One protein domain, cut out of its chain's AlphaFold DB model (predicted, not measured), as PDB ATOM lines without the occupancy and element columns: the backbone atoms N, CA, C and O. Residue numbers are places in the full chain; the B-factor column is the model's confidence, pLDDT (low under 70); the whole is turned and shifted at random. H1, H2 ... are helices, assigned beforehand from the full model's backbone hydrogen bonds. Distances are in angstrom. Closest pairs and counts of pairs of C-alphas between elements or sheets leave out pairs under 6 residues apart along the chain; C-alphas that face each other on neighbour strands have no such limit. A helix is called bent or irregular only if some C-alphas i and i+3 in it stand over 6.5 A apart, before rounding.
ATOM      1  N   ALA A   5     146.237 192.908 111.460       74.62
ATOM      2  CA  ALA A   5     145.009 192.989 112.247       74.62
ATOM      3  C   ALA A   5     144.981 194.140 113.277       74.62
ATOM      4  O   ALA A   5     143.901 194.543 113.700       74.62
ATOM      5  N   TRP A   6     146.129 194.700 113.676       75.38
ATOM      6  CA  TRP A   6     146.179 195.804 114.644       75.38
ATOM      7  C   TRP A   6     145.578 197.102 114.117       75.38
ATOM      8  O   TRP A   6     144.936 197.818 114.880       75.38
ATOM      9  N   VAL A   7     145.740 197.398 112.827       74.31
ATOM     10  CA  VAL A   7     145.176 198.621 112.238       74.31
ATOM     11  C   VAL A   7     143.647 198.574 112.295       74.31
ATOM     12  O   VAL A   7     143.024 199.542 112.720       74.31
ATOM     13  N   ALA A   8     143.053 197.421 111.971       77.50
ATOM     14  CA  ALA A   8     141.609 197.194 112.076       77.50
ATOM     15  C   ALA A   8     141.110 197.157 113.538       77.50
ATOM     16  O   ALA A   8     140.007 197.612 113.852       77.50
ATOM     17  N   PHE A   9     141.925 196.636 114.460       82.69
ATOM     18  CA  PHE A   9     141.596 196.605 115.885       82.69
ATOM     19  C   PHE A   9     141.564 198.009 116.507       82.69
ATOM     20  O   PHE A   9     140.614 198.348 117.210       82.69
ATOM     21  N   TYR A  10     142.570 198.846 116.235       83.94
ATOM     22  CA  TYR A  10     142.612 200.206 116.775       83.94
ATOM     23  C   TYR A  10     141.641 201.155 116.076       83.94
ATOM     24  O   TYR A  10     141.115 202.043 116.739       83.94
ATOM     25  N   SER A  11     141.350 200.956 114.786       79.38
ATOM     26  CA  SER A  11     140.346 201.766 114.088       79.38
ATOM     27  C   SER A  11     138.931 201.519 114.620       79.38
ATOM     28  O   SER A  11     138.181 202.470 114.811       79.38
ATOM     29  N   SER A  12     138.581 200.267 114.936       84.38
ATOM     30  CA  SER A  12     137.258 199.909 115.474       84.38
ATOM     31  C   SER A  12     137.045 200.280 116.947       84.38
ATOM     32  O   SER A  12     135.908 200.298 117.412       84.38
ATOM     33  N   ARG A  13     138.116 200.574 117.699       84.88
ATOM     34  CA  ARG A  13     138.066 200.915 119.137       84.88
ATOM     35  C   ARG A  13     138.806 202.211 119.476       84.88
ATOM     36  O   ARG A  13     139.314 202.367 120.590       84.88
ATOM     37  N   TRP A  14     138.878 203.127 118.516       83.19
ATOM     38  CA  TRP A  14     139.696 204.334 118.609       83.19
ATOM     39  C   TRP A  14     139.354 205.200 119.825       83.19
ATOM     40  O   TRP A  14     140.257 205.592 120.565       83.19
ATOM     41  N   ASP A  15     138.064 205.413 120.086       83.19
ATOM     42  CA  ASP A  15     137.590 206.300 121.159       83.19
ATOM     43  C   ASP A  15     138.003 205.836 122.562       83.19
ATOM     44  O   ASP A  15     138.146 206.650 123.471       83.19
ATOM     45  N   VAL A  16     138.257 204.534 122.735       84.50
ATOM     46  CA  VAL A  16     138.645 203.939 124.024       84.50
ATOM     47  C   VAL A  16     140.157 203.714 124.112       84.50
ATOM     48  O   VAL A  16     140.740 203.844 125.184       84.50
ATOM     49  N   MET A  17     140.818 203.386 122.997       87.44
ATOM     50  CA  MET A  17     142.203 202.888 122.989       87.44
ATOM     51  C   MET A  17     143.218 203.852 122.361       87.44
ATOM     52  O   MET A  17     144.358 203.461 122.097       87.44
ATOM     53  N   ARG A  18     142.844 205.118 122.140       85.50
ATOM     54  CA  ARG A  18     143.673 206.136 121.471       85.50
ATOM     55  C   ARG A  18     145.089 206.252 122.040       85.50
ATOM     56  O   ARG A  18     146.054 206.214 121.280       85.50
ATOM     57  N   THR A  19     145.239 206.374 123.359       85.88
ATOM     58  CA  THR A  19     146.558 206.550 123.994       85.88
ATOM     59  C   THR A  19     147.460 205.341 123.754       85.88
ATOM     60  O   THR A  19     148.625 205.493 123.396       85.88
ATOM     61  N   GLN A  20     146.912 204.131 123.880       86.88
ATOM     62  CA  GLN A  20     147.661 202.900 123.645       86.88
ATOM     63  C   GLN A  20     148.023 202.725 122.164       86.88
ATOM     64  O   GLN A  20     149.137 202.302 121.856       86.88
ATOM     65  N   ALA A  21     147.126 203.107 121.250       84.31
ATOM     66  CA  ALA A  21     147.393 203.108 119.815       84.31
ATOM     67  C   ALA A  21     148.575 204.025 119.458       84.31
ATOM     68  O   ALA A  21     149.465 203.619 118.711       84.31
ATOM     69  N   VAL A  22     148.618 205.233 120.035       87.12
ATOM     70  CA  VAL A  22     149.726 206.180 119.834       87.12
ATOM     71  C   VAL A  22     151.034 205.611 120.379       87.12
ATOM     72  O   VAL A  22     152.019 205.587 119.650       87.12
ATOM     73  N   ILE A  23     151.043 205.080 121.608       89.12
ATOM     74  CA  ILE A  23     152.249 204.479 122.206       89.12
ATOM     75  C   ILE A  23     152.789 203.343 121.328       89.12
ATOM     76  O   ILE A  23     153.987 203.287 121.048       89.12
ATOM     77  N   HIS A  24     151.916 202.452 120.858       87.81
ATOM     78  CA  HIS A  24     152.311 201.338 120.001       87.81
ATOM     79  C   HIS A  24     152.832 201.797 118.636       87.81
ATOM     80  O   HIS A  24     153.825 201.252 118.154       87.81
ATOM     81  N   LEU A  25     152.209 202.809 118.029       86.44
ATOM     82  CA  LEU A  25     152.678 203.383 116.771       86.44
ATOM     83  C   LEU A  25     154.054 204.038 116.940       86.44
ATOM     84  O   LEU A  25     154.956 203.780 116.148       86.44
ATOM     85  N   THR A  26     154.247 204.832 117.994       89.19
ATOM     86  CA  THR A  26     155.534 205.474 118.284       89.19
ATOM     87  C   THR A  26     156.629 204.438 118.534       89.19
ATOM     88  O   THR A  26     157.710 204.544 117.955       89.19
ATOM     89  N   ALA A  27     156.349 203.402 119.330       89.62
ATOM     90  CA  ALA A  27     157.291 202.311 119.569       89.62
ATOM     91  C   ALA A  27     157.641 201.564 118.271       89.62
ATOM     92  O   ALA A  27     158.806 201.251 118.029       89.62
ATOM     93  N   PHE A  28     156.658 201.325 117.398       87.06
ATOM     94  CA  PHE A  28     156.888 200.711 116.093       87.06
ATOM     95  C   PHE A  28     157.795 201.558 115.202       87.06
ATOM     96  O   PHE A  28     158.777 201.047 114.665       87.06
ATOM     97  N   CYS A  29     157.510 202.857 115.088       90.00
ATOM     98  CA  CYS A  29     158.338 203.786 114.326       90.00
ATOM     99  C   CYS A  29     159.778 203.816 114.850       90.00
ATOM    100  O   CYS A  29     160.710 203.786 114.047       90.00
ATOM    101  N   ALA A  30     159.971 203.809 116.175       92.81
ATOM    102  CA  ALA A  30     161.297 203.760 116.784       92.81
ATOM    103  C   ALA A  30     162.052 202.471 116.416       92.81
ATOM    104  O   ALA A  30     163.212 202.532 116.014       92.81
ATOM    105  N   VAL A  31     161.389 201.311 116.472       93.25
ATOM    106  CA  VAL A  31     161.994 200.028 116.073       93.25
ATOM    107  C   VAL A  31     162.356 200.020 114.585       93.25
ATOM    108  O   VAL A  31     163.456 199.597 114.232       93.25
ATOM    109  N   CYS A  32     161.478 200.516 113.709       90.88
ATOM    110  CA  CYS A  32     161.764 200.627 112.276       90.88
ATOM    111  C   CYS A  32     162.957 201.548 112.003       90.88
ATOM    112  O   CYS A  32     163.842 201.181 111.231       90.88
ATOM    113  N   LEU A  33     163.009 202.712 112.657       92.75
ATOM    114  CA  LEU A  33     164.109 203.662 112.511       92.75
ATOM    115  C   LEU A  33     165.436 203.053 112.978       92.75
ATOM    116  O   LEU A  33     166.416 203.096 112.238       92.75
ATOM    117  N   CYS A  34     165.465 202.436 114.161       94.75
ATOM    118  CA  CYS A  34     166.653 201.747 114.665       94.75
ATOM    119  C   CYS A  34     167.088 200.610 113.733       94.75
ATOM    120  O   CYS A  34     168.278 200.458 113.478       94.75
ATOM    121  N   GLY A  35     166.141 199.850 113.173       92.69
ATOM    122  CA  GLY A  35     166.431 198.812 112.185       92.69
ATOM    123  C   GLY A  35     167.074 199.372 110.914       92.69
ATOM    124  O   GLY A  35     168.084 198.849 110.452       92.69
ATOM    125  N   VAL A  36     166.541 200.474 110.380       92.50
ATOM    126  CA  VAL A  36     167.115 201.178 109.222       92.50
ATOM    127  C   VAL A  36     168.529 201.681 109.519       92.50
ATOM    128  O   VAL A  36     169.436 201.468 108.715       92.50
ATOM    129  N   LEU A  37     168.734 202.313 110.677       93.62
ATOM    130  CA  LEU A  37     170.047 202.815 111.091       93.62
ATOM    131  C   LEU A  37     171.054 201.679 111.287       93.62
ATOM    132  O   LEU A  37     172.196 201.801 110.852       93.62
ATOM    133  N   TYR A  38     170.628 200.558 111.866       93.81
ATOM    134  CA  TYR A  38     171.464 199.376 112.049       93.81
ATOM    135  C   TYR A  38     171.885 198.755 110.713       93.81
ATOM    136  O   TYR A  38     173.065 198.484 110.503       93.81
ATOM    137  N   ILE A  39     170.946 198.601 109.771       92.50
ATOM    138  CA  ILE A  39     171.251 198.123 108.413       92.50
ATOM    139  C   ILE A  39     172.232 199.071 107.716       92.50
ATOM    140  O   ILE A  39     173.155 198.621 107.041       92.50
ATOM    141  N   ARG A  40     172.066 200.385 107.895       90.38
ATOM    142  CA  ARG A  40     172.972 201.386 107.326       90.38
ATOM    143  C   ARG A  40     174.365 201.367 107.963       90.38
ATOM    144  O   ARG A  40     175.333 201.638 107.260       90.38
ATOM    145  N   ALA A  41     174.472 201.060 109.256       92.19
ATOM    146  CA  ALA A  41     175.744 200.945 109.968       92.19
ATOM    147  C   ALA A  41     176.497 199.641 109.640       92.19
ATOM    148  O   ALA A  41     177.727 199.630 109.644       92.19
ATOM    149  N   HIS A  42     175.773 198.564 109.314       91.88
ATOM    150  CA  HIS A  42     176.340 197.241 109.024       91.88
ATOM    151  C   HIS A  42     175.856 196.659 107.681       91.88
ATOM    152  O   HIS A  42     175.315 195.554 107.647       91.88
ATOM    153  N   PRO A  43     176.046 197.361 106.549       87.19
ATOM    154  CA  PRO A  43     175.412 197.000 105.280       87.19
ATOM    155  C   PRO A  43     175.876 195.645 104.728       87.19
ATOM    156  O   PRO A  43     175.065 194.920 104.153       87.19
ATOM    157  N   LEU A  44     177.139 195.274 104.957       88.31
ATOM    158  CA  LEU A  44     177.748 194.036 104.452       88.31
ATOM    159  C   LEU A  44     177.178 192.765 105.107       88.31
ATOM    160  O   LEU A  44     177.207 191.692 104.518       88.31
ATOM    161  N   TRP A  45     176.617 192.863 106.316       91.31
ATOM    162  CA  TRP A  45     175.997 191.710 106.992       91.31
ATOM    163  C   TRP A  45     174.698 191.256 106.321       91.31
ATOM    164  O   TRP A  45     174.192 190.176 106.610       91.31
ATOM    165  N   PHE A  46     174.155 192.084 105.427       88.19
ATOM    166  CA  PHE A  46     172.923 191.814 104.695       88.19
ATOM    167  C   PHE A  46     173.181 191.355 103.253       88.19
ATOM    168  O   PHE A  46     172.233 191.233 102.473       88.19
ATOM    169  N   ASP A  47     174.434 191.074 102.890       83.00
ATOM    170  CA  ASP A  47     174.791 190.499 101.595       83.00
ATOM    171  C   ASP A  47     174.225 189.073 101.481       83.00
ATOM    172  O   ASP A  47     174.420 188.234 102.355       83.00
ATOM    173  N   GLY A  48     173.442 188.806 100.430       79.94
ATOM    174  CA  GLY A  48     172.737 187.526 100.260       79.94
ATOM    175  C   GLY A  48     171.583 187.279 101.246       79.94
ATOM    176  O   GLY A  48     170.951 186.226 101.194       79.94
ATOM    177  N   HIS A  49     171.268 188.239 102.124       89.31
ATOM    178  CA  HIS A  49     170.188 188.123 103.103       89.31
ATOM    179  C   HIS A  49     168.828 188.528 102.509       89.31
ATOM    180  O   HIS A  49     168.743 189.390 101.633       89.31
ATOM    181  N   ALA A  50     167.723 188.025 103.072       90.75
ATOM    182  CA  ALA A  50     166.356 188.402 102.674       90.75
ATOM    183  C   ALA A  50     166.042 189.910 102.825       90.75
ATOM    184  O   ALA A  50     165.079 190.415 102.253       90.75
ATOM    185  N   LEU A  51     166.867 190.640 103.584       89.56
ATOM    186  CA  LEU A  51     166.746 192.087 103.806       89.56
ATOM    187  C   LEU A  51     167.652 192.916 102.879       89.56
ATOM    188  O   LEU A  51     167.693 194.140 103.007       89.56
ATOM    189  N   ALA A  52     168.334 192.291 101.914       86.19
ATOM    190  CA  ALA A  52     169.146 192.982 100.913       86.19
ATOM    191  C   ALA A  52     168.395 194.100 100.149       86.19
ATOM    192  O   ALA A  52     169.004 195.148  99.910       86.19
ATOM    193  N   PRO A  53     167.087 193.976  99.816       88.25
ATOM    194  CA  PRO A  53     166.335 195.078  99.207       88.25
ATOM    195  C   PRO A  53     166.222 196.302 100.124       88.25
ATOM    196  O   PRO A  53     166.385 197.433  99.670       88.25
ATOM    197  N   VAL A  54     166.005 196.083 101.426       88.19
ATOM    198  CA  VAL A  54     165.935 197.160 102.425       88.19
ATOM    199  C   VAL A  54     167.307 197.811 102.588       88.19
ATOM    200  O   VAL A  54     167.399 199.035 102.550       88.19
ATOM    201  N   ARG A  55     168.383 197.012 102.669       90.88
ATOM    202  CA  ARG A  55     169.771 197.506 102.657       90.88
ATOM    203  C   ARG A  55     170.046 198.385 101.437       90.88
ATOM    204  O   ARG A  55     170.551 199.488 101.603       90.88
ATOM    205  N   ASN A  56     169.683 197.939 100.233       87.69
ATOM    206  CA  ASN A  56     169.875 198.712  98.998       87.69
ATOM    207  C   ASN A  56     169.181 200.074  99.029       87.69
ATOM    208  O   ASN A  56     169.705 201.037  98.476       87.69
ATOM    209  N   TRP A  57     168.014 200.152  99.668       87.06
ATOM    210  CA  TRP A  57     167.260 201.392  99.793       87.06
ATOM    211  C   TRP A  57     167.889 202.359 100.810       87.06
ATOM    212  O   TRP A  57     168.004 203.550 100.533       87.06
ATOM    213  N   VAL A  58     168.358 201.864 101.964       90.06
ATOM    214  CA  VAL A  58     168.883 202.718 103.053       90.06
ATOM    215  C   VAL A  58     170.395 202.976 102.991       90.06
ATOM    216  O   VAL A  58     170.883 203.926 103.612       90.06
ATOM    217  N   ALA A  59     171.144 202.151 102.253       85.94
ATOM    218  CA  ALA A  59     172.599 202.205 102.088       85.94
ATOM    219  C   ALA A  59     173.022 201.955 100.617       85.94
ATOM    220  O   ALA A  59     173.744 200.996 100.329       85.94
ATOM    221  N   PRO A  60     172.616 202.822  99.668       80.31
ATOM    222  CA  PRO A  60     172.779 202.586  98.228       80.31
ATOM    223  C   PRO A  60     174.238 202.479  97.760       80.31
ATOM    224  O   PRO A  60     174.506 201.791  96.782       80.31
ATOM    225  N   ALA A  61     175.192 203.088  98.473       76.50
ATOM    226  CA  ALA A  61     176.623 203.001  98.155       76.50
ATOM    227  C   ALA A  61     177.211 201.580  98.284       76.50
ATOM    228  O   ALA A  61     178.291 201.321  97.769       76.50
ATOM    229  N   HIS A  62     176.508 200.669  98.963       77.44
ATOM    230  CA  HIS A  62     176.916 199.272  99.161       77.44
ATOM    231  C   HIS A  62     176.080 198.307  98.311       77.44
ATOM    232  O   HIS A  62     176.060 197.101  98.552       77.44
ATOM    233  N   ARG A  63     175.323 198.836  97.345       77.44
ATOM    234  CA  ARG A  63     174.584 198.014  96.397       77.44
ATOM    235  C   ARG A  63     175.597 197.233  95.543       77.44
ATOM    236  O   ARG A  63     176.511 197.850  95.012       77.44
TER     237      ARG A  63
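This is residues 5 to 63 of the 402 residues of an uncharacterized protein of Pseudomonadales bacterium (UniProt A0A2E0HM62). One long helix, H2, makes the length of a rod; short H1 folds back beside its first end, and at its other end H4 packs crosswise, with short H3 nearby. The 59 printed residues hold four named helices, H1 to H4, and no named strand: all helix. The whole is only just extended, close to loose, with a radius of gyration of the C-alphas of 16.0 A and spans of 46 by 18 by 14 A.

H1, residues 5 to 12, and H2, residues 14 to 41, form a helical hairpin; they only just touch, with 3 pairs of C-alphas within 8 A, the closest Tyr 10 and Ala 21 at 6.4 A, and H2 touches with residues 17 to 21 alone. They run opposite ways at a shallow tilt of 34 degrees, only just short of steep. H2 is irregular, C-alphas 16 and 19 being 8.3 A apart, with a kink of 41 degrees near residue 21. H4, residues 52 to 58, touches residues 36 to 40 of H2 alone, about perpendicular at 82 degrees; the closest C-alphas, Ile 39 and Arg 55, are 6.0 A apart. H3, residues 43 to 46, only just touches H4, with 3 pairs within 8 A, the closest C-alphas being Phe 46 and Ala 52 at 5.5 A. Every O i to N i+4 pair is within hydrogen-bond range in H1 and H4, 22 of 24 in H2, and H3 is too short for one.

H1 begins at C-alpha 5 (145.009, 192.989, 112.247). H2 is 37.2 A long, H1 10.9 A, H3 5.8 A and H4 10.0 A, ending at C-alpha 58 (168.883, 202.718, 103.053).

The farthest C-alphas, Val 16 and Ala 61, are 46.0 A apart. The printed part has no cut, its three links are tight, and no printed residue is under 70 in pLDDT.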